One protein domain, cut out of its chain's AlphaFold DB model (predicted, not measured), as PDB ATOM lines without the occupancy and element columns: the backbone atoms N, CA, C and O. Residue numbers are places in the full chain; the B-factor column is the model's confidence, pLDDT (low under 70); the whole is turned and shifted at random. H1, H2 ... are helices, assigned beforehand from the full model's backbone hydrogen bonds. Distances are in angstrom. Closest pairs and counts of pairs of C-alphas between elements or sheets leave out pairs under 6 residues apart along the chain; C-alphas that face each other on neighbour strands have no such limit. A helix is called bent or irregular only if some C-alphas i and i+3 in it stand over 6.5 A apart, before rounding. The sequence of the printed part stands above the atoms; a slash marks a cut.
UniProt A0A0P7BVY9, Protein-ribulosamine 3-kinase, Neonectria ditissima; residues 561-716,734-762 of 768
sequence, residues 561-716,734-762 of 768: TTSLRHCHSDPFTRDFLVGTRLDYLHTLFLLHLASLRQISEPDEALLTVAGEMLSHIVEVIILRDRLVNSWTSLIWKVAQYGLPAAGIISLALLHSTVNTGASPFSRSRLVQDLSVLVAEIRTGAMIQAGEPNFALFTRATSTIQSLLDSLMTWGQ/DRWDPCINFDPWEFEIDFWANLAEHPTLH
ATOM      1  N   THR A 561      39.833 -17.988  37.536       83.50
ATOM      2  CA  THR A 561      39.574 -17.647  38.950       83.50
ATOM      3  C   THR A 561      38.387 -16.699  39.133       83.50
ATOM      4  O   THR A 561      37.850 -16.583  40.230       83.50
ATOM      5  N   THR A 562      37.963 -16.026  38.062       84.50
ATOM      6  CA  THR A 562      36.836 -15.085  38.039       84.50
ATOM      7  C   THR A 562      35.729 -15.576  37.109       84.50
ATOM      8  O   THR A 562      35.952 -16.449  36.276       84.50
ATOM      9  N   SER A 563      34.543 -14.965  37.181       87.81
ATOM     10  CA  SER A 563      33.476 -15.198  36.192       87.81
ATOM     11  C   SER A 563      33.970 -14.941  34.760       87.81
ATOM     12  O   SER A 563      34.696 -13.973  34.498       87.81
ATOM     13  N   LEU A 564      33.518 -15.772  33.819       90.06
ATOM     14  CA  LEU A 564      33.845 -15.695  32.395       90.06
ATOM     15  C   LEU A 564      33.367 -14.381  31.758       90.06
ATOM     16  O   LEU A 564      33.897 -13.945  30.730       90.06
ATOM     17  N   ARG A 565      32.382 -13.722  32.382       87.94
ATOM     18  CA  ARG A 565      31.842 -12.415  31.975       87.94
ATOM     19  C   ARG A 565      32.866 -11.288  32.109       87.94
ATOM     20  O   ARG A 565      32.833 -10.354  31.315       87.94
ATOM     21  N   HIS A 566      33.768 -11.396  33.082       86.94
ATOM     22  CA  HIS A 566      34.814 -10.405  33.364       86.94
ATOM     23  C   HIS A 566      36.164 -10.775  32.730       86.94
ATOM     24  O   HIS A 566      37.145 -10.054  32.885       86.94
ATOM     25  N   CYS A 567      36.231 -11.902  32.016       84.94
ATOM     26  CA  CYS A 567      37.421 -12.304  31.282       84.94
ATOM     27  C   CYS A 567      37.449 -11.598  29.918       84.94
ATOM     28  O   CYS A 567      36.608 -11.866  29.056       84.94
ATOM     29  N   HIS A 568      38.422 -10.703  29.733       82.69
ATOM     30  CA  HIS A 568      38.584  -9.874  28.531       82.69
ATOM     31  C   HIS A 568      39.578 -10.446  27.503       82.69
ATOM     32  O   HIS A 568      40.031  -9.722  26.620       82.69
ATOM     33  N   SER A 569      39.926 -11.731  27.613       88.31
ATOM     34  CA  SER A 569      40.831 -12.412  26.679       88.31
ATOM     35  C   SER A 569      40.167 -12.702  25.325       88.31
ATOM     36  O   SER A 569      38.961 -12.517  25.149       88.31
ATOM     37  N   ASP A 570      40.944 -13.172  24.349       90.75
ATOM     38  CA  ASP A 570      40.404 -13.595  23.056       90.75
ATOM     39  C   ASP A 570      39.485 -14.837  23.188       90.75
ATOM     40  O   ASP A 570      39.572 -15.569  24.182       90.75
ATOM     41  N   PRO A 571      38.595 -15.096  22.207       91.56
ATOM     42  CA  PRO A 571      37.616 -16.183  22.287       91.56
ATOM     43  C   PRO A 571      38.206 -17.574  22.547       91.56
ATOM     44  O   PRO A 571      37.602 -18.343  23.294       91.56
ATOM     45  N   PHE A 572      39.375 -17.887  21.975       92.12
ATOM     46  CA  PHE A 572      40.048 -19.175  22.169       92.12
ATOM     47  C   PHE A 572      40.538 -19.316  23.603       92.12
ATOM     48  O   PHE A 572      40.212 -20.292  24.275       92.12
ATOM     49  N   THR A 573      41.244 -18.300  24.102       92.56
ATOM     50  CA  THR A 573      41.708 -18.273  25.492       92.56
ATOM     51  C   THR A 573      40.544 -18.424  26.470       92.56
ATOM     52  O   THR A 573      40.634 -19.181  27.432       92.56
ATOM     53  N   ARG A 574      39.419 -17.746  26.223       92.62
ATOM     54  CA  ARG A 574      38.227 -17.849  27.078       92.62
ATOM     55  C   ARG A 574      37.642 -19.263  27.093       92.62
ATOM     56  O   ARG A 574      37.296 -19.742  28.172       92.62
ATOM     57  N   ASP A 575      37.566 -19.923  25.935       93.12
ATOM     58  CA  ASP A 575      37.081 -21.305  25.827       93.12
ATOM     59  C   ASP A 575      38.019 -22.303  26.530       93.12
ATOM     60  O   ASP A 575      37.563 -23.159  27.286       93.12
ATOM     61  N   PHE A 576      39.335 -22.136  26.369       94.00
ATOM     62  CA  PHE A 576      40.349 -22.935  27.062       94.00
ATOM     63  C   PHE A 576      40.260 -22.796  28.591       94.00
ATOM     64  O   PHE A 576      40.289 -23.792  29.317       94.00
ATOM     65  N   LEU A 577      40.130 -21.564  29.096       94.75
ATOM     66  CA  LEU A 577      40.072 -21.285  30.532       94.75
ATOM     67  C   LEU A 577      38.845 -21.918  31.190       94.75
ATOM     68  O   LEU A 577      38.961 -22.539  32.251       94.75
ATOM     69  N   VAL A 578      37.671 -21.776  30.565       95.06
ATOM     70  CA  VAL A 578      36.447 -22.389  31.089       95.06
ATOM     71  C   VAL A 578      36.479 -23.908  30.945       95.06
ATOM     72  O   VAL A 578      36.097 -24.592  31.888       95.06
ATOM     73  N   GLY A 579      37.009 -24.447  29.842       94.69
ATOM     74  CA  GLY A 579      37.206 -25.889  29.661       94.69
ATOM     75  C   GLY A 579      38.098 -26.491  30.749       94.69
ATOM     76  O   GLY A 579      37.694 -27.435  31.423       94.69
ATOM     77  N   THR A 580      39.250 -25.871  31.012       95.44
ATOM     78  CA  THR A 580      40.196 -26.307  32.054       95.44
ATOM     79  C   THR A 580      39.570 -26.245  33.453       95.44
ATOM     80  O   THR A 580      39.767 -27.151  34.266       95.44
ATOM     81  N   ARG A 581      38.775 -25.204  33.750       96.00
ATOM     82  CA  ARG A 581      38.037 -25.098  35.022       96.00
ATOM     83  C   ARG A 581      36.951 -26.165  35.147       96.00
ATOM     84  O   ARG A 581      36.809 -26.743  36.223       96.00
ATOM     85  N   LEU A 582      36.210 -26.435  34.075       96.06
ATOM     86  CA  LEU A 582      35.180 -27.472  34.045       96.06
ATOM     87  C   LEU A 582      35.784 -28.869  34.212       96.06
ATOM     88  O   LEU A 582      35.232 -29.657  34.969       96.06
ATOM     89  N   ASP A 583      36.935 -29.163  33.606       95.25
ATOM     90  CA  ASP A 583      37.628 -30.445  33.787       95.25
ATOM     91  C   ASP A 583      38.067 -30.681  35.238       95.25
ATOM     92  O   ASP A 583      37.882 -31.778  35.779       95.25
ATOM     93  N   TYR A 584      38.597 -29.642  35.887       96.69
ATOM     94  CA  TYR A 584      38.929 -29.672  37.309       96.69
ATOM     95  C   TYR A 584      37.694 -29.947  38.175       96.69
ATOM     96  O   TYR A 584      37.678 -30.909  38.948       96.69
ATOM     97  N   LEU A 585      36.641 -29.138  38.012       96.62
ATOM     98  CA  LEU A 585      35.405 -29.274  38.785       96.62
ATOM     99  C   LEU A 585      34.731 -30.624  38.540       96.62
ATOM    100  O   LEU A 585      34.290 -31.268  39.484       96.62
ATOM    101  N   HIS A 586      34.709 -31.096  37.297       96.06
ATOM    102  CA  HIS A 586      34.119 -32.378  36.945       96.06
ATOM    103  C   HIS A 586      34.887 -33.555  37.555       96.06
ATOM    104  O   HIS A 586      34.281 -34.527  37.991       96.06
ATOM    105  N   THR A 587      36.216 -33.467  37.660       95.88
ATOM    106  CA  THR A 587      37.007 -34.505  38.342       95.88
ATOM    107  C   THR A 587      36.673 -34.559  39.838       95.88
ATOM    108  O   THR A 587      36.484 -35.646  40.384       95.88
ATOM    109  N   LEU A 588      36.512 -33.402  40.494       95.38
ATOM    110  CA  LEU A 588      36.036 -33.334  41.882       95.38
ATOM    111  C   LEU A 588      34.602 -33.855  42.025       95.38
ATOM    112  O   LEU A 588      34.317 -34.622  42.941       95.38
ATOM    113  N   PHE A 589      33.713 -33.473  41.110       94.06
ATOM    114  CA  PHE A 589      32.321 -33.913  41.066       94.06
ATOM    115  C   PHE A 589      32.223 -35.442  41.010       94.06
ATOM    116  O   PHE A 589      31.561 -36.052  41.849       94.06
ATOM    117  N   LEU A 590      32.959 -36.077  40.090       91.94
ATOM    118  CA  LEU A 590      33.022 -37.536  39.980       91.94
ATOM    119  C   LEU A 590      33.589 -38.185  41.250       91.94
ATOM    120  O   LEU A 590      33.091 -39.221  41.683       91.94
ATOM    121  N   LEU A 591      34.603 -37.580  41.873       91.50
ATOM    122  CA  LEU A 591      35.194 -38.093  43.109       91.50
ATOM    123  C   LEU A 591      34.211 -38.044  44.290       91.50
ATOM    124  O   LEU A 591      34.138 -38.994  45.075       91.50
ATOM    125  N   HIS A 592      33.436 -36.964  44.410       88.94
ATOM    126  CA  HIS A 592      32.349 -36.869  45.385       88.94
ATOM    127  C   HIS A 592      31.286 -37.939  45.116       88.94
ATOM    128  O   HIS A 592      30.963 -38.706  46.022       88.94
ATOM    129  N   LEU A 593      30.834 -38.090  43.867       85.88
ATOM    130  CA  LEU A 593      29.891 -39.146  43.477       85.88
ATOM    131  C   LEU A 593      30.405 -40.564  43.772       85.88
ATOM    132  O   LEU A 593      29.633 -41.440  44.166       85.88
ATOM    133  N   ALA A 594      31.703 -40.815  43.604       83.12
ATOM    134  CA  ALA A 594      32.316 -42.102  43.930       83.12
ATOM    135  C   ALA A 594      32.357 -42.380  45.442       83.12
ATOM    136  O   ALA A 594      32.438 -43.539  45.845       83.12
ATOM    137  N   SER A 595      32.292 -41.329  46.263       81.12
ATOM    138  CA  SER A 595      32.379 -41.397  47.727       81.12
ATOM    139  C   SER A 595      31.011 -41.390  48.423       81.12
ATOM    140  O   SER A 595      30.934 -41.701  49.612       81.12
ATOM    141  N   LEU A 596      29.932 -41.049  47.710       76.62
ATOM    142  CA  LEU A 596      28.577 -41.036  48.261       76.62
ATOM    143  C   LEU A 596      28.033 -42.448  48.501       76.62
ATOM    144  O   LEU A 596      28.177 -43.345  47.668       76.62
ATOM    145  N   ARG A 597      27.343 -42.617  49.636       66.31
ATOM    146  CA  ARG A 597      26.607 -43.847  49.973       66.31
ATOM    147  C   ARG A 597      25.249 -43.922  49.272       66.31
ATOM    148  O   ARG A 597      24.876 -44.996  48.818       66.31
ATOM    149  N   GLN A 598      24.551 -42.792  49.169       65.62
ATOM    150  CA  GLN A 598      23.278 -42.622  48.467       65.62
ATOM    151  C   GLN A 598      23.329 -41.319  47.669       65.62
ATOM    152  O   GLN A 598      23.780 -40.298  48.178       65.62
ATOM    153  N   ILE A 599      22.908 -41.366  46.403       64.88
ATOM    154  CA  ILE A 599      22.947 -40.206  45.494       64.88
ATOM    155  C   ILE A 599      21.751 -39.268  45.744       64.88
ATOM    156  O   ILE A 599      21.846 -38.074  45.474       64.88
ATOM    157  N   SER A 600      20.654 -39.789  46.305       61.47
ATOM    158  CA  SER A 600      19.456 -39.029  46.695       61.47
ATOM    159  C   SER A 600      19.731 -37.930  47.730       61.47
ATOM    160  O   SER A 600      19.023 -36.924  47.754       61.47
ATOM    161  N   GLU A 601      20.789 -38.067  48.534       68.06
ATOM    162  CA  GLU A 601      21.213 -37.077  49.529       68.06
ATOM    163  C   GLU A 601      22.605 -36.520  49.189       68.06
ATOM    164  O   GLU A 601      23.614 -36.947  49.762       68.06
ATOM    165  N   PRO A 602      22.704 -35.577  48.235       72.19
ATOM    166  CA  PRO A 602      23.987 -34.983  47.881       72.19
ATOM    167  C   PRO A 602      24.539 -34.153  49.049       72.19
ATOM    168  O   PRO A 602      23.821 -33.353  49.655       72.19
ATOM    169  N   ASP A 603      25.829 -34.326  49.345       79.00
ATOM    170  CA  ASP A 603      26.517 -33.544  50.372       79.00
ATOM    171  C   ASP A 603      26.710 -32.076  49.935       79.00
ATOM    172  O   ASP A 603      26.645 -31.716  48.755       79.00
ATOM    173  N   GLU A 604      26.941 -31.188  50.906       83.06
ATOM    174  CA  GLU A 604      27.106 -29.751  50.639       83.06
ATOM    175  C   GLU A 604      28.300 -29.463  49.711       83.06
ATOM    176  O   GLU A 604      28.264 -28.539  48.891       83.06
ATOM    177  N   ALA A 605      29.348 -30.286  49.797       86.38
ATOM    178  CA  ALA A 605      30.535 -30.163  48.965       86.38
ATOM    179  C   ALA A 605      30.238 -30.492  47.491       86.38
ATOM    180  O   ALA A 605      30.597 -29.704  46.611       86.38
ATOM    181  N   LEU A 606      29.524 -31.585  47.206       88.69
ATOM    182  CA  LEU A 606      29.075 -31.926  45.858       88.69
ATOM    183  C   LEU A 606      28.137 -30.855  45.303       88.69
ATOM    184  O   LEU A 606      28.281 -30.479  44.141       88.69
ATOM    185  N   LEU A 607      27.217 -30.326  46.117       88.94
ATOM    186  CA  LEU A 607      26.321 -29.253  45.677       88.94
ATOM    187  C   LEU A 607      27.059 -27.962  45.345       88.94
ATOM    188  O   LEU A 607      26.694 -27.282  44.387       88.94
ATOM    189  N   THR A 608      28.116 -27.643  46.088       90.94
ATOM    190  CA  THR A 608      28.968 -26.488  45.792       90.94
ATOM    191  C   THR A 608      29.669 -26.666  44.444       90.94
ATOM    192  O   THR A 608      29.600 -25.779  43.594       90.94
ATOM    193  N   VAL A 609      30.266 -27.839  44.201       93.50
ATOM    194  CA  VAL A 609      30.928 -28.152  42.924       93.50
ATOM    195  C   VAL A 609      29.928 -28.157  41.761       93.50
ATOM    196  O   VAL A 609      30.192 -27.543  40.728       93.50
ATOM    197  N   ALA A 610      28.761 -28.786  41.929       93.25
ATOM    198  CA  ALA A 610      27.703 -28.811  40.921       93.25
ATOM    199  C   ALA A 610      27.170 -27.398  40.617       93.25
ATOM    200  O   ALA A 610      26.988 -27.043  39.453       93.25
ATOM    201  N   GLY A 611      26.975 -26.565  41.644       93.06
ATOM    202  CA  GLY A 611      26.568 -25.166  41.494       93.06
ATOM    203  C   GLY A 611      27.578 -24.343  40.692       93.06
ATOM    204  O   GLY A 611      27.192 -23.615  39.776       93.06
ATOM    205  N   GLU A 612      28.877 -24.499  40.969       94.19
ATOM    206  CA  GLU A 612      29.938 -23.852  40.188       94.19
ATOM    207  C   GLU A 612      29.970 -24.335  38.730       94.19
ATOM    208  O   GLU A 612      30.048 -23.513  37.813       94.19
ATOM    209  N   MET A 613      29.869 -25.650  38.500       95.56
ATOM    210  CA  MET A 613      29.820 -26.227  37.150       95.56
ATOM    211  C   MET A 613      28.646 -25.669  36.346       95.56
ATOM    212  O   MET A 613      28.844 -25.187  35.229       95.56
ATOM    213  N   LEU A 614      27.435 -25.684  36.918       95.19
ATOM    214  CA  LEU A 614      26.243 -25.179  36.244       95.19
ATOM    215  C   LEU A 614      26.343 -23.670  35.989       95.19
ATOM    216  O   LEU A 614      26.046 -23.226  34.881       95.19
ATOM    217  N   SER A 615      26.834 -22.888  36.957       94.69
ATOM    218  CA  SER A 615      27.029 -21.443  36.786       94.69
ATOM    219  C   SER A 615      27.994 -21.134  35.635       94.69
ATOM    220  O   SER A 615      27.739 -20.209  34.863       94.69
ATOM    221  N   HIS A 616      29.088 -21.890  35.484       95.38
ATOM    222  CA  HIS A 616      30.001 -21.727  34.351       95.38
ATOM    223  C   HIS A 616      29.364 -22.152  33.026       95.38
ATOM    224  O   HIS A 616      29.528 -21.453  32.029       95.38
ATOM    225  N   ILE A 617      28.596 -23.243  33.001       95.56
ATOM    226  CA  ILE A 617      27.881 -23.678  31.795       95.56
ATOM    227  C   ILE A 617      26.846 -22.646  31.343       95.56
ATOM    228  O   ILE A 617      26.781 -22.330  30.156       95.56
ATOM    229  N   VAL A 618      26.101 -22.044  32.267       94.69
ATOM    230  CA  VAL A 618      25.177 -20.945  31.957       94.69
ATOM    231  C   VAL A 618      25.926 -19.749  31.365       94.69
ATOM    232  O   VAL A 618      25.481 -19.169  30.374       94.69
ATOM    233  N   GLU A 619      27.095 -19.393  31.906       94.62
ATOM    234  CA  GLU A 619      27.940 -18.351  31.310       94.62
ATOM    235  C   GLU A 619      28.408 -18.713  29.895       94.62
ATOM    236  O   GLU A 619      28.381 -17.846  29.023       94.62
ATOM    237  N   VAL A 620      28.785 -19.969  29.648       94.56
ATOM    238  CA  VAL A 620      29.176 -20.461  28.318       94.56
ATOM    239  C   VAL A 620      28.015 -20.365  27.324       94.56
ATOM    240  O   VAL A 620      28.217 -19.888  26.209       94.56
ATOM    241  N   ILE A 621      26.795 -20.740  27.722       93.62
ATOM    242  CA  ILE A 621      25.600 -20.668  26.865       93.62
ATOM    243  C   ILE A 621      25.259 -19.215  26.506       93.62
ATOM    244  O   ILE A 621      25.016 -18.907  25.335       93.62
ATOM    245  N   ILE A 622      25.279 -18.314  27.496       92.12
ATOM    246  CA  ILE A 622      24.981 -16.885  27.306       92.12
ATOM    247  C   ILE A 622      26.056 -16.205  26.445       92.12
ATOM    248  O   ILE A 622      25.758 -15.313  25.655       92.12
ATOM    249  N   LEU A 623      27.322 -16.596  26.606       92.31
ATOM    250  CA  LEU A 623      28.466 -15.971  25.938       92.31
ATOM    251  C   LEU A 623      28.919 -16.723  24.681       92.31
ATOM    252  O   LEU A 623      30.006 -16.421  24.185       92.31
ATOM    253  N   ARG A 624      28.113 -17.656  24.156       90.75
ATOM    254  CA  ARG A 624      28.473 -18.552  23.043       90.75
ATOM    255  C   ARG A 624      29.055 -17.837  21.821       90.75
ATOM    256  O   ARG A 624      30.039 -18.304  21.264       90.75
ATOM    257  N   ASP A 625      28.542 -16.655  21.475       88.25
ATOM    258  CA  ASP A 625      29.015 -15.870  20.320       88.25
ATOM    259  C   ASP A 625      30.387 -15.211  20.546       88.25
ATOM    260  O   ASP A 625      31.008 -14.696  19.617       88.25
ATOM    261  N   ARG A 626      30.862 -15.188  21.795       89.56
ATOM    262  CA  ARG A 626      32.173 -14.655  22.195       89.56
ATOM    263  C   ARG A 626      33.163 -15.756  22.592       89.56
ATOM    264  O   ARG A 626      34.207 -15.443  23.171       89.56
ATOM    265  N   LEU A 627      32.800 -17.010  22.351       90.25
ATOM    266  CA  LEU A 627      33.606 -18.203  22.561       90.25
ATOM    267  C   LEU A 627      33.830 -18.895  21.216       90.25
ATOM    268  O   LEU A 627      33.241 -18.532  20.198       90.25
ATOM    269  N   VAL A 628      34.704 -19.891  21.215       88.50
ATOM    270  CA  VAL A 628      34.925 -20.774  20.069       88.50
ATOM    271  C   VAL A 628      34.769 -22.220  20.501       88.50
ATOM    272  O   VAL A 628      34.926 -22.536  21.671       88.50
ATOM    273  N   ASN A 629      34.505 -23.118  19.559       84.31
ATOM    274  CA  ASN A 629      34.503 -24.556  19.817       84.31
ATOM    275  C   ASN A 629      35.922 -25.105  19.612       84.31
ATOM    276  O   ASN A 629      36.176 -25.783  18.616       84.31
ATOM    277  N   SER A 630      36.856 -24.741  20.504       66.12
ATOM    278  CA  SER A 630      38.288 -25.024  20.322       66.12
ATOM    279  C   SER A 630      38.549 -26.531  20.215       66.12
ATOM    280  O   SER A 630      39.055 -26.986  19.194       66.12
ATOM    281  N   TRP A 631      38.132 -27.318  21.206       70.00
ATOM    282  CA  TRP A 631      38.293 -28.777  21.227       70.00
ATOM    283  C   TRP A 631      37.002 -29.523  20.861       70.00
ATOM    284  O   TRP A 631      36.982 -30.342  19.942       70.00
ATOM    285  N   THR A 632      35.906 -29.207  21.548       73.00
ATOM    286  CA  THR A 632      34.586 -29.838  21.387       73.00
ATOM    287  C   THR A 632      33.506 -28.786  21.139       73.00
ATOM    288  O   THR A 632      33.749 -27.583  21.257       73.00
ATOM    289  N   SER A 633      32.283 -29.223  20.844       88.06
ATOM    290  CA  SER A 633      31.138 -28.327  20.668       88.06
ATOM    291  C   SER A 633      30.620 -27.759  21.999       88.06
ATOM    292  O   SER A 633      30.846 -28.326  23.072       88.06
ATOM    293  N   LEU A 634      29.871 -26.652  21.925       90.62
ATOM    294  CA  LEU A 634      29.026 -26.162  23.020       90.62
ATOM    295  C   LEU A 634      28.137 -27.285  23.574       90.62
ATOM    296  O   LEU A 634      28.094 -27.493  24.783       90.62
ATOM    297  N   ILE A 635      27.489 -28.034  22.679       91.25
ATOM    298  CA  ILE A 635      26.592 -29.143  23.018       91.25
ATOM    299  C   ILE A 635      27.303 -30.178  23.894       91.25
ATOM    300  O   ILE A 635      26.768 -30.547  24.936       91.25
ATOM    301  N   TRP A 636      28.536 -30.560  23.544       91.62
ATOM    302  CA  TRP A 636      29.342 -31.466  24.362       91.62
ATOM    303  C   TRP A 636      29.604 -30.911  25.764       91.62
ATOM    304  O   TRP A 636      29.442 -31.626  26.745       91.62
ATOM    305  N   LYS A 637      29.967 -29.627  25.894       93.06
ATOM    306  CA  LYS A 637      30.228 -29.016  27.211       93.06
ATOM    307  C   LYS A 637      28.974 -29.036  28.092       93.06
ATOM    308  O   LYS A 637      29.060 -29.349  29.279       93.06
ATOM    309  N   VAL A 638      27.804 -28.735  27.524       92.94
ATOM    310  CA  VAL A 638      26.542 -28.770  28.278       92.94
ATOM    311  C   VAL A 638      26.159 -30.207  28.642       92.94
ATOM    312  O   VAL A 638      25.769 -30.436  29.782       92.94
ATOM    313  N   ALA A 639      26.318 -31.168  27.730       90.62
ATOM    314  CA  ALA A 639      26.027 -32.576  27.998       90.62
ATOM    315  C   ALA A 639      26.972 -33.156  29.066       90.62
ATOM    316  O   ALA A 639      26.524 -33.696  30.064       90.62
ATOM    317  N   GLN A 640      28.282 -32.961  28.918       90.12
ATOM    318  CA  GLN A 640      29.297 -33.543  29.797       90.12
ATOM    319  C   GLN A 640      29.316 -32.944  31.210       90.12
ATOM    320  O   GLN A 640      29.651 -33.643  32.164       90.12
ATOM    321  N   TYR A 641      29.037 -31.643  31.346       93.50
ATOM    322  CA  TYR A 641      29.199 -30.925  32.615       93.50
ATOM    323  C   TYR A 641      27.889 -30.336  33.139       93.50
ATOM    324  O   TYR A 641      27.622 -30.380  34.338       93.50
ATOM    325  N   GLY A 642      27.075 -29.766  32.249       92.94
ATOM    326  CA  GLY A 642      25.857 -29.044  32.609       92.94
ATOM    327  C   GLY A 642      24.729 -29.961  33.058       92.94
ATOM    328  O   GLY A 642      24.137 -29.717  34.106       92.94
ATOM    329  N   LEU A 643      24.447 -31.017  32.292       91.38
ATOM    330  CA  LEU A 643      23.391 -31.974  32.617       91.38
ATOM    331  C   LEU A 643      23.693 -32.738  33.922       91.38
ATOM    332  O   LEU A 643      22.817 -32.733  34.791       91.38
ATOM    333  N   PRO A 644      24.913 -33.267  34.167       90.44
ATOM    334  CA  PRO A 644      25.235 -33.891  35.447       90.44
ATOM    335  C   PRO A 644      25.050 -32.972  36.654       90.44
ATOM    336  O   PRO A 644      24.409 -33.339  37.642       90.44
ATOM    337  N   ALA A 645      25.546 -31.737  36.552       92.06
ATOM    338  CA  ALA A 645      25.380 -30.735  37.594       92.06
ATOM    339  C   ALA A 645      23.899 -30.389  37.831       92.06
ATOM    340  O   ALA A 645      23.443 -30.359  38.976       92.06
ATOM    341  N   ALA A 646      23.131 -30.182  36.756       91.88
ATOM    342  CA  ALA A 646      21.703 -29.894  36.830       91.88
ATOM    343  C   ALA A 646      20.910 -31.044  37.470       91.88
ATOM    344  O   ALA A 646      19.984 -30.784  38.239       91.88
ATOM    345  N   GLY A 647      21.282 -32.297  37.195       87.94
ATOM    346  CA  GLY A 647      20.664 -33.480  37.790       87.94
ATOM    347  C   GLY A 647      20.854 -33.548  39.307       87.94
ATOM    348  O   GLY A 647      19.881 -33.722  40.039       87.94
ATOM    349  N   ILE A 648      22.073 -33.318  39.802       86.94
ATOM    350  CA  ILE A 648      22.348 -33.307  41.250       86.94
ATOM    351  C   ILE A 648      21.667 -32.134  41.959       86.94
ATOM    352  O   ILE A 648      21.080 -32.309  43.028       86.94
ATOM    353  N   ILE A 649      21.687 -30.941  41.358       88.56
ATOM    354  CA  ILE A 649      20.979 -29.777  41.906       88.56
ATOM    355  C   ILE A 649      19.470 -30.050  41.963       88.56
ATOM    356  O   ILE A 649      18.822 -29.716  42.953       88.56
ATOM    357  N   SER A 650      18.915 -30.694  40.933       87.31
ATOM    358  CA  SER A 650      17.508 -31.102  40.888       87.31
ATOM    359  C   SER A 650      17.154 -32.032  42.053       87.31
ATOM    360  O   SER A 650      16.198 -31.760  42.776       87.31
ATOM    361  N   LEU A 651      17.965 -33.066  42.309       81.69
ATOM    362  CA  LEU A 651      17.766 -33.970  43.449       81.69
ATOM    363  C   LEU A 651      17.790 -33.226  44.793       81.69
ATOM    364  O   LEU A 651      16.868 -33.368  45.596       81.69
ATOM    365  N   ALA A 652      18.775 -32.355  45.021       83.12
ATOM    366  CA  ALA A 652      18.844 -31.574  46.261       83.12
ATOM    367  C   ALA A 652      17.641 -30.645  46.469       83.12
ATOM    368  O   ALA A 652      17.189 -30.433  47.598       83.12
ATOM    369  N   LEU A 653      17.109 -30.071  45.386       82.25
ATOM    370  CA  LEU A 653      15.935 -29.207  45.457       82.25
ATOM    371  C   LEU A 653      14.656 -29.974  45.825       82.25
ATOM    372  O   LEU A 653      13.807 -29.377  46.496       82.25
ATOM    373  N   LEU A 654      14.541 -31.249  45.428       75.81
ATOM    374  CA  LEU A 654      13.423 -32.141  45.770       75.81
ATOM    375  C   LEU A 654      13.455 -32.576  47.240       75.81
ATOM    376  O   LEU A 654      12.439 -32.491  47.927       75.81
ATOM    377  N   HIS A 655      14.624 -32.959  47.759       68.31
ATOM    378  CA  HIS A 655      14.770 -33.466  49.131       68.31
ATOM    379  C   HIS A 655      14.811 -32.371  50.218       68.31
ATOM    380  O   HIS A 655      14.972 -32.668  51.397       68.31
ATOM    381  N   SER A 656      14.624 -31.094  49.857       61.31
ATOM    382  CA  SER A 656      14.618 -29.952  50.792       61.31
ATOM    383  C   SER A 656      15.870 -29.833  51.684       61.31
ATOM    384  O   SER A 656      15.826 -29.164  52.715       61.31
ATOM    385  N   THR A 657      17.006 -30.404  51.274       51.12
ATOM    386  CA  THR A 657      18.293 -30.326  51.997       51.12
ATOM    387  C   THR A 657      18.987 -28.967  51.856       51.12
ATOM    388  O   THR A 657      19.942 -28.675  52.576       51.12
ATOM    389  N   VAL A 658      18.485 -28.083  50.983       52.66
ATOM    390  CA  VAL A 658      18.964 -26.700  50.837       52.66
ATOM    391  C   VAL A 658      18.457 -25.845  52.008       52.66
ATOM    392  O   VAL A 658      17.515 -25.061  51.877       52.66
ATOM    393  N   ASN A 659      19.071 -26.026  53.178       47.78
ATOM    394  CA  ASN A 659      18.805 -25.232  54.373       47.78
ATOM    395  C   ASN A 659      19.221 -23.766  54.139       47.78
ATOM    396  O   ASN A 659      20.325 -23.467  53.685       47.78
ATOM    397  N   THR A 660      18.327 -22.836  54.471       47.22
ATOM    398  CA  THR A 660      18.344 -21.400  54.133       47.22
ATOM    399  C   THR A 660      19.415 -20.546  54.840       47.22
ATOM    400  O   THR A 660      19.255 -19.332  54.923       47.22
ATOM    401  N   GLY A 661      20.507 -21.129  55.346       44.28
ATOM    402  CA  GLY A 661      21.424 -20.423  56.254       44.28
ATOM    403  C   GLY A 661      22.895 -20.292  55.850       44.28
ATOM    404  O   GLY A 661      23.515 -19.326  56.284       44.28
ATOM    405  N   ALA A 662      23.478 -21.224  55.081       46.03
ATOM    406  CA  ALA A 662      24.950 -21.321  55.026       46.03
ATOM    407  C   ALA A 662      25.594 -21.764  53.695       46.03
ATOM    408  O   ALA A 662      26.813 -21.671  53.584       46.03
ATOM    409  N   SER A 663      24.830 -22.186  52.681       52.50
ATOM    410  CA  SER A 663      25.426 -22.583  51.394       52.50
ATOM    411  C   SER A 663      25.852 -21.349  50.572       52.50
ATOM    412  O   SER A 663      25.089 -20.378  50.509       52.50
ATOM    413  N   PRO A 664      27.024 -21.359  49.899       52.03
ATOM    414  CA  PRO A 664      27.504 -20.237  49.077       52.03
ATOM    415  C   PRO A 664      26.588 -19.894  47.889       52.03
ATOM    416  O   PRO A 664      26.673 -18.792  47.343       52.03
ATOM    417  N   PHE A 665      25.686 -20.800  47.499       57.06
ATOM    418  CA  PHE A 665      24.676 -20.557  46.475       57.06
ATOM    419  C   PHE A 665      23.294 -20.403  47.107       57.06
ATOM    420  O   PHE A 665      22.775 -21.312  47.754       57.06
ATOM    421  N   SER A 666      22.647 -19.258  46.873       70.62
ATOM    422  CA  SER A 666      21.241 -19.108  47.236       70.62
ATOM    423  C   SER A 666      20.395 -20.074  46.403       70.62
ATOM    424  O   SER A 666      20.597 -20.210  45.194       70.62
ATOM    425  N   ARG A 667      19.384 -20.698  47.022       76.38
ATOM    426  CA  ARG A 667      18.377 -21.517  46.318       76.38
ATOM    427  C   ARG A 667      17.833 -20.807  45.071       76.38
ATOM    428  O   ARG A 667      17.625 -21.439  44.042       76.38
ATOM    429  N   SER A 668      17.652 -19.486  45.150       81.06
ATOM    430  CA  SER A 668      17.213 -18.648  44.031       81.06
ATOM    431  C   SER A 668      18.172 -18.661  42.838       81.06
ATOM    432  O   SER A 668      17.707 -18.705  41.704       81.06
ATOM    433  N   ARG A 669      19.490 -18.658  43.072       83.69
ATOM    434  CA  ARG A 669      20.495 -18.685  42.004       83.69
ATOM    435  C   ARG A 669      20.518 -20.033  41.293       83.69
ATOM    436  O   ARG A 669      20.506 -20.059  40.073       83.69
ATOM    437  N   LEU A 670      20.456 -21.137  42.040       85.19
ATOM    438  CA  LEU A 670      20.388 -22.486  41.461       85.19
ATOM    439  C   LEU A 670      19.139 -22.664  40.584       85.19
ATOM    440  O   LEU A 670      19.222 -23.156  39.463       85.19
ATOM    441  N   VAL A 671      17.985 -22.200  41.074       86.50
ATOM    442  CA  VAL A 671      16.724 -22.193  40.314       86.50
ATOM    443  C   VAL A 671      16.837 -21.325  39.058       86.50
ATOM    444  O   VAL A 671      16.352 -21.720  37.997       86.50
ATOM    445  N   GLN A 672      17.491 -20.163  39.145       88.06
ATOM    446  CA  GLN A 672      17.717 -19.287  37.996       88.06
ATOM    447  C   GLN A 672      18.611 -19.953  36.944       88.06
ATOM    448  O   GLN A 672      18.255 -19.943  35.767       88.06
ATOM    449  N   ASP A 673      19.727 -20.557  37.350       89.69
ATOM    450  CA  ASP A 673      20.665 -21.215  36.440       89.69
ATOM    451  C   ASP A 673      20.005 -22.411  35.721       89.69
ATOM    452  O   ASP A 673      20.123 -22.542  34.501       89.69
ATOM    453  N   LEU A 674      19.208 -23.218  36.439       92.44
ATOM    454  CA  LEU A 674      18.374 -24.270  35.839       92.44
ATOM    455  C   LEU A 674      17.345 -23.702  34.851       92.44
ATOM    456  O   LEU A 674      17.151 -24.252  33.767       92.44
ATOM    457  N   SER A 675      16.701 -22.587  35.203       91.62
ATOM    458  CA  SER A 675      15.699 -21.943  34.347       91.62
ATOM    459  C   SER A 675      16.312 -21.416  33.047       91.62
ATOM    460  O   SER A 675      15.701 -21.558  31.990       91.62
ATOM    461  N   VAL A 676      17.524 -20.847  33.099       91.88
ATOM    462  CA  VAL A 676      18.246 -20.390  31.899       91.88
ATOM    463  C   VAL A 676      18.573 -21.571  30.988       91.88
ATOM    464  O   VAL A 676      18.307 -21.497  29.789       91.88
ATOM    465  N   LEU A 677      19.075 -22.679  31.544       90.62
ATOM    466  CA  LEU A 677      19.360 -23.892  30.772       90.62
ATOM    467  C   LEU A 677      18.105 -24.415  30.050       90.62
ATOM    468  O   LEU A 677      18.147 -24.700  28.853       90.62
ATOM    469  N   VAL A 678      16.973 -24.499  30.757       90.56
ATOM    470  CA  VAL A 678      15.696 -24.941  30.176       90.56
ATOM    471  C   VAL A 678      15.201 -23.970  29.099       90.56
ATOM    472  O   VAL A 678      14.753 -24.410  28.038       90.56
ATOM    473  N   ALA A 679      15.300 -22.661  29.334       89.81
ATOM    474  CA  ALA A 679      14.849 -21.644  28.389       89.81
ATOM    475  C   ALA A 679      15.622 -21.698  27.060       89.81
ATOM    476  O   ALA A 679      15.006 -21.674  25.994       89.81
ATOM    477  N   GLU A 680      16.947 -21.830  27.098       89.25
ATOM    478  CA  GLU A 680      17.803 -21.860  25.898       89.25
ATOM    479  C   GLU A 680      17.545 -23.088  25.008       89.25
ATOM    480  O   GLU A 680      17.646 -23.016  23.781       89.25
ATOM    481  N   ILE A 681      17.146 -24.211  25.609       85.25
ATOM    482  CA  ILE A 681      16.795 -25.439  24.885       85.25
ATOM    483  C   ILE A 681      15.361 -25.370  24.348       85.25
ATOM    484  O   ILE A 681      15.132 -25.655  23.174       85.25
ATOM    485  N   ARG A 682      14.382 -24.934  25.157       84.38
ATOM    486  CA  ARG A 682      12.969 -24.845  24.729       84.38
ATOM    487  C   ARG A 682      12.730 -23.800  23.644       84.38
ATOM    488  O   ARG A 682      11.841 -23.978  22.816       84.38
ATOM    489  N   THR A 683      13.503 -22.716  23.648       83.50
ATOM    490  CA  THR A 683      13.453 -21.683  22.601       83.50
ATOM    491  C   THR A 683      14.096 -22.136  21.289       83.50
ATOM    492  O   THR A 683      13.951 -21.447  20.282       83.50
ATOM    493  N   GLY A 684      14.794 -23.279  21.276       79.81
ATOM    494  CA  GLY A 684      15.553 -23.752  20.120       79.81
ATOM    495  C   GLY A 684      16.802 -22.914  19.824       79.81
ATOM    496  O   GLY A 684      17.368 -23.031  18.739       79.81
ATOM    497  N   ALA A 685      17.221 -22.055  20.761       82.75
ATOM    498  CA  ALA A 685      18.367 -21.166  20.591       82.75
ATOM    499  C   ALA A 685      19.703 -21.919  20.657       82.75
ATOM    500  O   ALA A 685      20.658 -21.529  19.986       82.75
ATOM    501  N   MET A 686      19.765 -22.988  21.459       85.00
ATOM    502  CA  MET A 686      20.954 -23.832  21.594       85.00
ATOM    503  C   MET A 686      20.921 -25.070  20.691       85.00
ATOM    504  O   MET A 686      21.953 -25.431  20.132       85.00
ATOM    505  N   ILE A 687      19.770 -25.742  20.591       86.00
ATOM    506  CA  ILE A 687      19.620 -27.011  19.866       86.00
ATOM    507  C   ILE A 687      18.213 -27.134  19.273       86.00
ATOM    508  O   ILE A 687      17.226 -26.808  19.935       86.00
ATOM    509  N   GLN A 688      18.112 -27.608  18.030       85.19
ATOM    510  CA  GLN A 688      16.850 -27.692  17.286       85.19
ATOM    511  C   GLN A 688      16.383 -29.133  17.039       85.19
ATOM    512  O   GLN A 688      17.156 -30.091  17.058       85.19
ATOM    513  N   ALA A 689      15.085 -29.296  16.758       81.88
ATOM    514  CA  ALA A 689      14.516 -30.593  16.414       81.88
ATOM    515  C   ALA A 689      15.171 -31.166  15.144       81.88
ATOM    516  O   ALA A 689      15.226 -30.510  14.104       81.88
ATOM    517  N   GLY A 690      15.639 -32.413  15.230       76.19
ATOM    518  CA  GLY A 690      16.384 -33.078  14.158       76.19
ATOM    519  C   GLY A 690      17.903 -32.897  14.243       76.19
ATOM    520  O   GLY A 690      18.612 -33.517  13.452       76.19
ATOM    521  N   GLU A 691      18.408 -32.101  15.191       84.50
ATOM    522  CA  GLU A 691      19.837 -32.036  15.485       84.50
ATOM    523  C   GLU A 691      20.292 -33.185  16.402       84.50
ATOM    524  O   GLU A 691      19.503 -33.725  17.192       84.50
ATOM    525  N   PRO A 692      21.573 -33.570  16.319       82.62
ATOM    526  CA  PRO A 692      22.145 -34.610  17.169       82.62
ATOM    527  C   PRO A 692      22.061 -34.225  18.647       82.62
ATOM    528  O   PRO A 692      22.160 -33.055  18.990       82.62
ATOM    529  N   ASN A 693      21.853 -35.202  19.533       85.75
ATOM    530  CA  ASN A 693      21.598 -35.016  20.972       85.75
ATOM    531  C   ASN A 693      20.278 -34.298  21.349       85.75
ATOM    532  O   ASN A 693      19.963 -34.227  22.537       85.75
ATOM    533  N   PHE A 694      19.443 -33.837  20.405       88.38
ATOM    534  CA  PHE A 694      18.194 -33.114  20.726       88.38
ATOM    535  C   PHE A 694      17.264 -33.897  21.665       88.38
ATOM    536  O   PHE A 694      16.670 -33.327  22.583       88.38
ATOM    537  N   ALA A 695      17.169 -35.216  21.474       85.25
ATOM    538  CA  ALA A 695      16.351 -36.090  22.311       85.25
ATOM    539  C   ALA A 695      16.823 -36.120  23.777       85.25
ATOM    540  O   ALA A 695      15.989 -36.068  24.682       85.25
ATOM    541  N   LEU A 696      18.140 -36.161  24.002       85.50
ATOM    542  CA  LEU A 696      18.753 -36.127  25.331       85.50
ATOM    543  C   LEU A 696      18.425 -34.804  26.036       85.50
ATOM    544  O   LEU A 696      17.842 -34.806  27.120       85.50
ATOM    545  N   PHE A 697      18.703 -33.673  25.379       88.50
ATOM    546  CA  PHE A 697      18.456 -32.343  25.944       88.50
ATOM    547  C   PHE A 697      16.974 -32.075  26.207       88.50
ATOM    548  O   PHE A 697      16.620 -31.523  27.248       88.50
ATOM    549  N   THR A 698      16.092 -32.501  25.302       87.38
ATOM    550  CA  THR A 698      14.640 -32.345  25.473       87.38
ATOM    551  C   THR A 698      14.134 -33.155  26.664       87.38
ATOM    552  O   THR A 698      13.323 -32.657  27.444       87.38
ATOM    553  N   ARG A 699      14.626 -34.388  26.848       85.06
ATOM    554  CA  ARG A 699      14.252 -35.237  27.989       85.06
ATOM    555  C   ARG A 699      14.717 -34.630  29.312       85.06
ATOM    556  O   ARG A 699      13.911 -34.486  30.234       85.06
ATOM    557  N   ALA A 700      15.985 -34.230  29.384       85.94
ATOM    558  CA  ALA A 700      16.558 -33.618  30.577       85.94
ATOM    559  C   ALA A 700      15.811 -32.333  30.964       85.94
ATOM    560  O   ALA A 700      15.342 -32.188  32.089       85.94
ATOM    561  N   THR A 701      15.609 -31.425  30.008       86.56
ATOM    562  CA  THR A 701      14.953 -30.138  30.283       86.56
ATOM    563  C   THR A 701      13.471 -30.247  30.579       86.56
ATOM    564  O   THR A 701      12.977 -29.464  31.386       86.56
ATOM    565  N   SER A 702      12.765 -31.218  29.997       86.88
ATOM    566  CA  SER A 702      11.368 -31.488  30.361       86.88
ATOM    567  C   SER A 702      11.264 -31.898  31.830       86.88
ATOM    568  O   SER A 702      10.417 -31.382  32.551       86.88
ATOM    569  N   THR A 703      12.185 -32.747  32.293       85.12
ATOM    570  CA  THR A 703      12.248 -33.195  33.693       85.12
ATOM    571  C   THR A 703      12.581 -32.039  34.640       85.12
ATOM    572  O   THR A 703      11.893 -31.836  35.641       85.12
ATOM    573  N   ILE A 704      13.587 -31.223  34.295       87.94
ATOM    574  CA  ILE A 704      13.952 -30.024  35.070       87.94
ATOM    575  C   ILE A 704      12.781 -29.028  35.108       87.94
ATOM    576  O   ILE A 704      12.503 -28.454  36.156       87.94
ATOM    577  N   GLN A 705      12.061 -28.834  34.001       88.00
ATOM    578  CA  GLN A 705      10.895 -27.948  33.960       88.00
ATOM    579  C   GLN A 705       9.782 -28.433  34.891       88.00
ATOM    580  O   GLN A 705       9.290 -27.642  35.691       88.00
ATOM    581  N   SER A 706       9.409 -29.717  34.829       86.38
ATOM    582  CA  SER A 706       8.397 -30.292  35.726       86.38
ATOM    583  C   SER A 706       8.766 -30.096  37.196       86.38
ATOM    584  O   SER A 706       7.904 -29.807  38.027       86.38
ATOM    585  N   LEU A 707      10.058 -30.180  37.515       86.56
ATOM    586  CA  LEU A 707      10.575 -29.883  38.845       86.56
ATOM    587  C   LEU A 707      10.423 -28.408  39.207       86.56
ATOM    588  O   LEU A 707       9.905 -28.100  40.279       86.56
ATOM    589  N   LEU A 708      10.829 -27.491  38.328       85.88
ATOM    590  CA  LEU A 708      10.687 -26.051  38.554       85.88
ATOM    591  C   LEU A 708       9.217 -25.655  38.772       85.88
ATOM    592  O   LEU A 708       8.921 -24.896  39.696       85.88
ATOM    593  N   ASP A 709       8.295 -26.225  37.995       85.62
ATOM    594  CA  ASP A 709       6.852 -25.995  38.126       85.62
ATOM    595  C   ASP A 709       6.314 -26.536  39.464       85.62
ATOM    596  O   ASP A 709       5.554 -25.859  40.168       85.62
ATOM    597  N   SER A 710       6.779 -27.718  39.880       81.62
ATOM    598  CA  SER A 710       6.440 -28.320  41.178       81.62
ATOM    599  C   SER A 710       6.956 -27.482  42.357       81.62
ATOM    600  O   SER A 710       6.275 -27.320  43.367       81.62
ATOM    601  N   LEU A 711       8.137 -26.867  42.237       77.19
ATOM    602  CA  LEU A 711       8.674 -25.981  43.274       77.19
ATOM    603  C   LEU A 711       7.892 -24.665  43.401       77.19
ATOM    604  O   LEU A 711       7.743 -24.149  44.512       77.19
ATOM    605  N   MET A 712       7.394 -24.118  42.286       71.06
ATOM    606  CA  MET A 712       6.576 -22.898  42.291       71.06
ATOM    607  C   MET A 712       5.202 -23.129  42.933       71.06
ATOM    608  O   MET A 712       4.735 -22.282  43.694       71.06
ATOM    609  N   THR A 713       4.589 -24.290  42.693       67.56
ATOM    610  CA  THR A 713       3.308 -24.673  43.316       67.56
ATOM    611  C   THR A 713       3.457 -24.970  44.815       67.56
ATOM    612  O   THR A 713       2.619 -24.547  45.615       67.56
ATOM    613  N   TRP A 714       4.569 -25.582  45.244       57.03
ATOM    614  CA  TRP A 714       4.861 -25.829  46.666       57.03
ATOM    615  C   TRP A 714       4.994 -24.533  47.482       57.03
ATOM    616  O   TRP A 714       4.552 -24.457  48.632       57.03
ATOM    617  N   GLY A 715       5.568 -23.483  46.882       51.16
ATOM    618  CA  GLY A 715       5.701 -22.168  47.512       51.16
ATOM    619  C   GLY A 715       4.362 -21.504  47.861       51.16
ATOM    620  O   GLY A 715       4.302 -20.753  48.831       51.16
ATOM    621  N   GLN A 716       3.291 -21.817  47.123       42.34
ATOM    622  CA  GLN A 716       1.941 -21.284  47.349       42.34
ATOM    623  C   GLN A 716       1.153 -22.084  48.398       42.34
ATOM    624  O   GLN A 716       0.358 -21.513  49.135       42.34
ATOM    625  N   ASP A 734      11.129 -42.403  51.996       40.28
ATOM    626  CA  ASP A 734      12.442 -42.834  52.518       40.28
ATOM    627  C   ASP A 734      13.095 -43.983  51.714       40.28
ATOM    628  O   ASP A 734      14.178 -44.467  52.042       40.28
ATOM    629  N   ARG A 735      12.416 -44.473  50.666       41.31
ATOM    630  CA  ARG A 735      12.811 -45.668  49.905       41.31
ATOM    631  C   ARG A 735      12.887 -45.464  48.392       41.31
ATOM    632  O   ARG A 735      13.217 -46.417  47.687       41.31
ATOM    633  N   TRP A 736      12.571 -44.268  47.892       44.31
ATOM    634  CA  TRP A 736      12.747 -43.942  46.479       44.31
ATOM    635  C   TRP A 736      14.188 -43.488  46.263       44.31
ATOM    636  O   TRP A 736      14.560 -42.367  46.596       44.31
ATOM    637  N   ASP A 737      15.010 -44.395  45.748       53.12
ATOM    638  CA  ASP A 737      16.343 -44.061  45.274       53.12
ATOM    639  C   ASP A 737      16.329 -44.182  43.739       53.12
ATOM    640  O   ASP A 737      16.198 -45.296  43.213       53.12
ATOM    641  N   PRO A 738      16.436 -43.052  43.004       48.25
ATOM    642  CA  PRO A 738      16.461 -43.057  41.543       48.25
ATOM    643  C   PRO A 738      17.639 -43.869  41.001       48.25
ATOM    644  O   PRO A 738      17.671 -44.163  39.811       48.25
ATOM    645  N   CYS A 739      18.595 -44.226  41.868       50.25
ATOM    646  CA  CYS A 739      19.819 -44.937  41.562       50.25
ATOM    647  C   CYS A 739      19.850 -46.421  41.991       50.25
ATOM    648  O   CYS A 739      20.913 -47.029  41.879       50.25
ATOM    649  N   ILE A 740      18.733 -47.049  42.404       41.38
ATOM    650  CA  ILE A 740      18.703 -48.459  42.890       41.38
ATOM    651  C   ILE A 740      19.310 -49.478  41.906       41.38
ATOM    652  O   ILE A 740      19.795 -50.522  42.335       41.38
ATOM    653  N   ASN A 741      19.335 -49.164  40.607       37.91
ATOM    654  CA  ASN A 741      19.953 -49.987  39.561       37.91
ATOM    655  C   ASN A 741      21.071 -49.263  38.782       37.91
ATOM    656  O   ASN A 741      21.432 -49.716  37.700       37.91
ATOM    657  N   PHE A 742      21.600 -48.140  39.284       47.78
ATOM    658  CA  PHE A 742      22.661 -47.409  38.587       47.78
ATOM    659  C   PHE A 742      24.027 -47.987  38.893       47.78
ATOM    660  O   PHE A 742      24.480 -47.983  40.040       47.78
ATOM    661  N   ASP A 743      24.744 -48.327  37.829       47.69
ATOM    662  CA  ASP A 743      26.180 -48.156  37.840       47.69
ATOM    663  C   ASP A 743      26.443 -46.625  37.830       47.69
ATOM    664  O   ASP A 743      26.007 -45.922  36.922       47.69
ATOM    665  N   PRO A 744      27.104 -46.046  38.844       43.03
ATOM    666  CA  PRO A 744      27.198 -44.592  39.087       43.03
ATOM    667  C   PRO A 744      27.780 -43.727  37.961       43.03
ATOM    668  O   PRO A 744      27.759 -42.500  38.044       43.03
ATOM    669  N   TRP A 745      28.367 -44.365  36.956       46.94
ATOM    670  CA  TRP A 745      28.895 -43.738  35.753       46.94
ATOM    671  C   TRP A 745      27.848 -43.626  34.629       46.94
ATOM    672  O   TRP A 745      28.100 -42.937  33.653       46.94
ATOM    673  N   GLU A 746      26.660 -44.225  34.753       51.41
ATOM    674  CA  GLU A 746      25.564 -44.172  33.765       51.41
ATOM    675  C   GLU A 746      24.640 -42.948  33.932       51.41
ATOM    676  O   GLU A 746      23.445 -43.010  33.646       51.41
ATOM    677  N   PHE A 747      25.175 -41.808  34.384       49.88
ATOM    678  CA  PHE A 747      24.385 -40.631  34.781       49.88
ATOM    679  C   PHE A 747      23.503 -40.036  33.659       49.88
ATOM    680  O   PHE A 747      22.605 -39.260  33.943       49.88
ATOM    681  N   GLU A 748      23.707 -40.363  32.383       55.34
ATOM    682  CA  GLU A 748      23.020 -39.681  31.269       55.34
ATOM    683  C   GLU A 748      21.902 -40.503  30.601       55.34
ATOM    684  O   GLU A 748      20.933 -39.926  30.102       55.34
ATOM    685  N   ILE A 749      22.008 -41.836  30.556       55.34
ATOM    686  CA  ILE A 749      21.159 -42.653  29.666       55.34
ATOM    687  C   ILE A 749      19.752 -42.845  30.248       55.34
ATOM    688  O   ILE A 749      18.762 -42.525  29.582       55.34
ATOM    689  N   ASP A 750      19.670 -43.282  31.505       59.91
ATOM    690  CA  ASP A 750      18.394 -43.581  32.167       59.91
ATOM    691  C   ASP A 750      18.085 -42.635  33.339       59.91
ATOM    692  O   ASP A 750      16.962 -42.624  33.838       59.91
ATOM    693  N   PHE A 751      19.026 -41.775  33.753       71.19
ATOM    694  CA  PHE A 751      18.849 -40.876  34.908       71.19
ATOM    695  C   PHE A 751      17.640 -39.968  34.753       71.19
ATOM    696  O   PHE A 751      16.786 -39.922  35.629       71.19
ATOM    697  N   TRP A 752      17.531 -39.284  33.616       72.06
ATOM    698  CA  TRP A 752      16.424 -38.365  33.375       72.06
ATOM    699  C   TRP A 752      15.083 -39.083  33.232       72.06
ATOM    700  O   TRP A 752      14.058 -38.507  33.574       72.06
ATOM    701  N   ALA A 753      15.076 -40.334  32.755       63.66
ATOM    702  CA  ALA A 753      13.859 -41.141  32.710       63.66
ATOM    703  C   ALA A 753      13.413 -41.527  34.128       63.66
ATOM    704  O   ALA A 753      12.267 -41.283  34.487       63.66
ATOM    705  N   ASN A 754      14.338 -42.015  34.955       66.94
ATOM    706  CA  ASN A 754      14.053 -42.396  36.337       66.94
ATOM    707  C   ASN A 754      13.697 -41.181  37.205       66.94
ATOM    708  O   ASN A 754      12.770 -41.246  38.002       66.94
ATOM    709  N   LEU A 755      14.371 -40.042  37.016       64.94
ATOM    710  CA  LEU A 755      14.041 -38.800  37.713       64.94
ATOM    711  C   LEU A 755      12.647 -38.294  37.327       64.94
ATOM    712  O   LEU A 755      11.933 -37.810  38.196       64.94
ATOM    713  N   ALA A 756      12.238 -38.429  36.060       63.31
ATOM    714  CA  ALA A 756      10.899 -38.041  35.616       63.31
ATOM    715  C   ALA A 756       9.778 -38.881  36.253       63.31
ATOM    716  O   ALA A 756       8.661 -38.386  36.368       63.31
ATOM    717  N   GLU A 757      10.074 -40.107  36.694       66.38
ATOM    718  CA  GLU A 757       9.142 -40.978  37.426       66.38
ATOM    719  C   GLU A 757       9.019 -40.613  38.920       66.38
ATOM    720  O   GLU A 757       8.283 -41.270  39.661       66.38
ATOM    721  N   HIS A 758       9.720 -39.572  39.395       62.75
ATOM    722  CA  HIS A 758       9.645 -39.149  40.792       62.75
ATOM    723  C   HIS A 758       8.196 -38.766  41.164       62.75
ATOM    724  O   HIS A 758       7.624 -37.864  40.541       62.75
ATOM    725  N   PRO A 759       7.599 -39.354  42.224       59.22
ATOM    726  CA  PRO A 759       6.191 -39.141  42.578       59.22
ATOM    727  C   PRO A 759       5.795 -37.672  42.769       59.22
ATOM    728  O   PRO A 759       4.679 -37.285  42.450       59.22
ATOM    729  N   THR A 760       6.710 -36.835  43.260       61.16
ATOM    730  CA  THR A 760       6.477 -35.388  43.449       61.16
ATOM    731  C   THR A 760       6.497 -34.558  42.161       61.16
ATOM    732  O   THR A 760       6.162 -33.381  42.224       61.16
ATOM    733  N   LEU A 761       6.930 -35.115  41.024       58.22
ATOM    734  CA  LEU A 761       6.897 -34.441  39.718       58.22
ATOM    735  C   LEU A 761       5.597 -34.717  38.958       58.22
ATOM    736  O   LEU A 761       5.233 -33.968  38.048       58.22
ATOM    737  N   HIS A 762       4.871 -35.765  39.346       52.78
ATOM    738  CA  HIS A 762       3.508 -35.998  38.907       52.78
ATOM    739  C   HIS A 762       2.574 -35.220  39.829       52.78
ATOM    740  O   HIS A 762       2.306 -35.626  40.958       52.78
TER     741      HIS A 762
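This is residues 561 to 716 and 734 to 762 of the 768 residues of the protein "Protein-ribulosamine 3-kinase" of Neonectria ditissima (UniProt A0A0P7BVY9). Five helices, H1 to H5, make an up-and-down bundle, each running against the one before it: H2, H3, H4 and H5 form the core, H1 packs on H2 at one side, and short H6 packs on H5. The 185 printed residues include six named helices, in order H1 to H6, and no named strand: the class is all helix. The whole is compact, with a radius of gyration of the C-alphas of 16.1 A and spans of 50 by 38 by 37 A.

H1, residues 571 to 595, and H2, residues 604 to 622, form a helical hairpin and touch at a shallow tilt of 26 degrees, their closest C-alphas, His 592 and Leu 606, 5.9 A apart. H2 and H3, residues 634 to 654, form another at a steep tilt of 42 degrees; the closest C-alphas, Ala 610 and Ala 645, are 4.5 A apart. H3 has a kink of 36 degrees near residue 643 and is only just irregular, C-alphas 640 and 643 being 6.7 A apart. H4, residues 667 to 682, forms a hairpin with H5, residues 694 to 716, with closest C-alphas Val 678 and Thr 701 at 5.3 A. H5 touches H6, residues 751 to 756, with residues 699 to 703 alone; the closest C-alphas, Thr 703 and Ala 756, are 5.4 A apart. In H1, H2, H4 and H6 every O i to N i+4 pair is within hydrogen-bond range; H3 has 15 of 17 and H5 18 of 19.

H1 begins at C-alpha 571 (37.616, -16.183, 22.287) and measures 36.2 A; H2 measures 26.7 A, H3 28.2 A, H4 22.5 A and H5 33.4 A. H6, 8.5 A, ends at C-alpha 756 (10.899, -38.041, 35.616).

Residues 717 to 733 are not printed, and C-alphas 716 and 734 are 24.5 A apart. The links H2 to H3, H3 to H4 and H4 to H5 are long. Confidence is under 70 for 48 residues, among them 655 to 665 and 734 to 750.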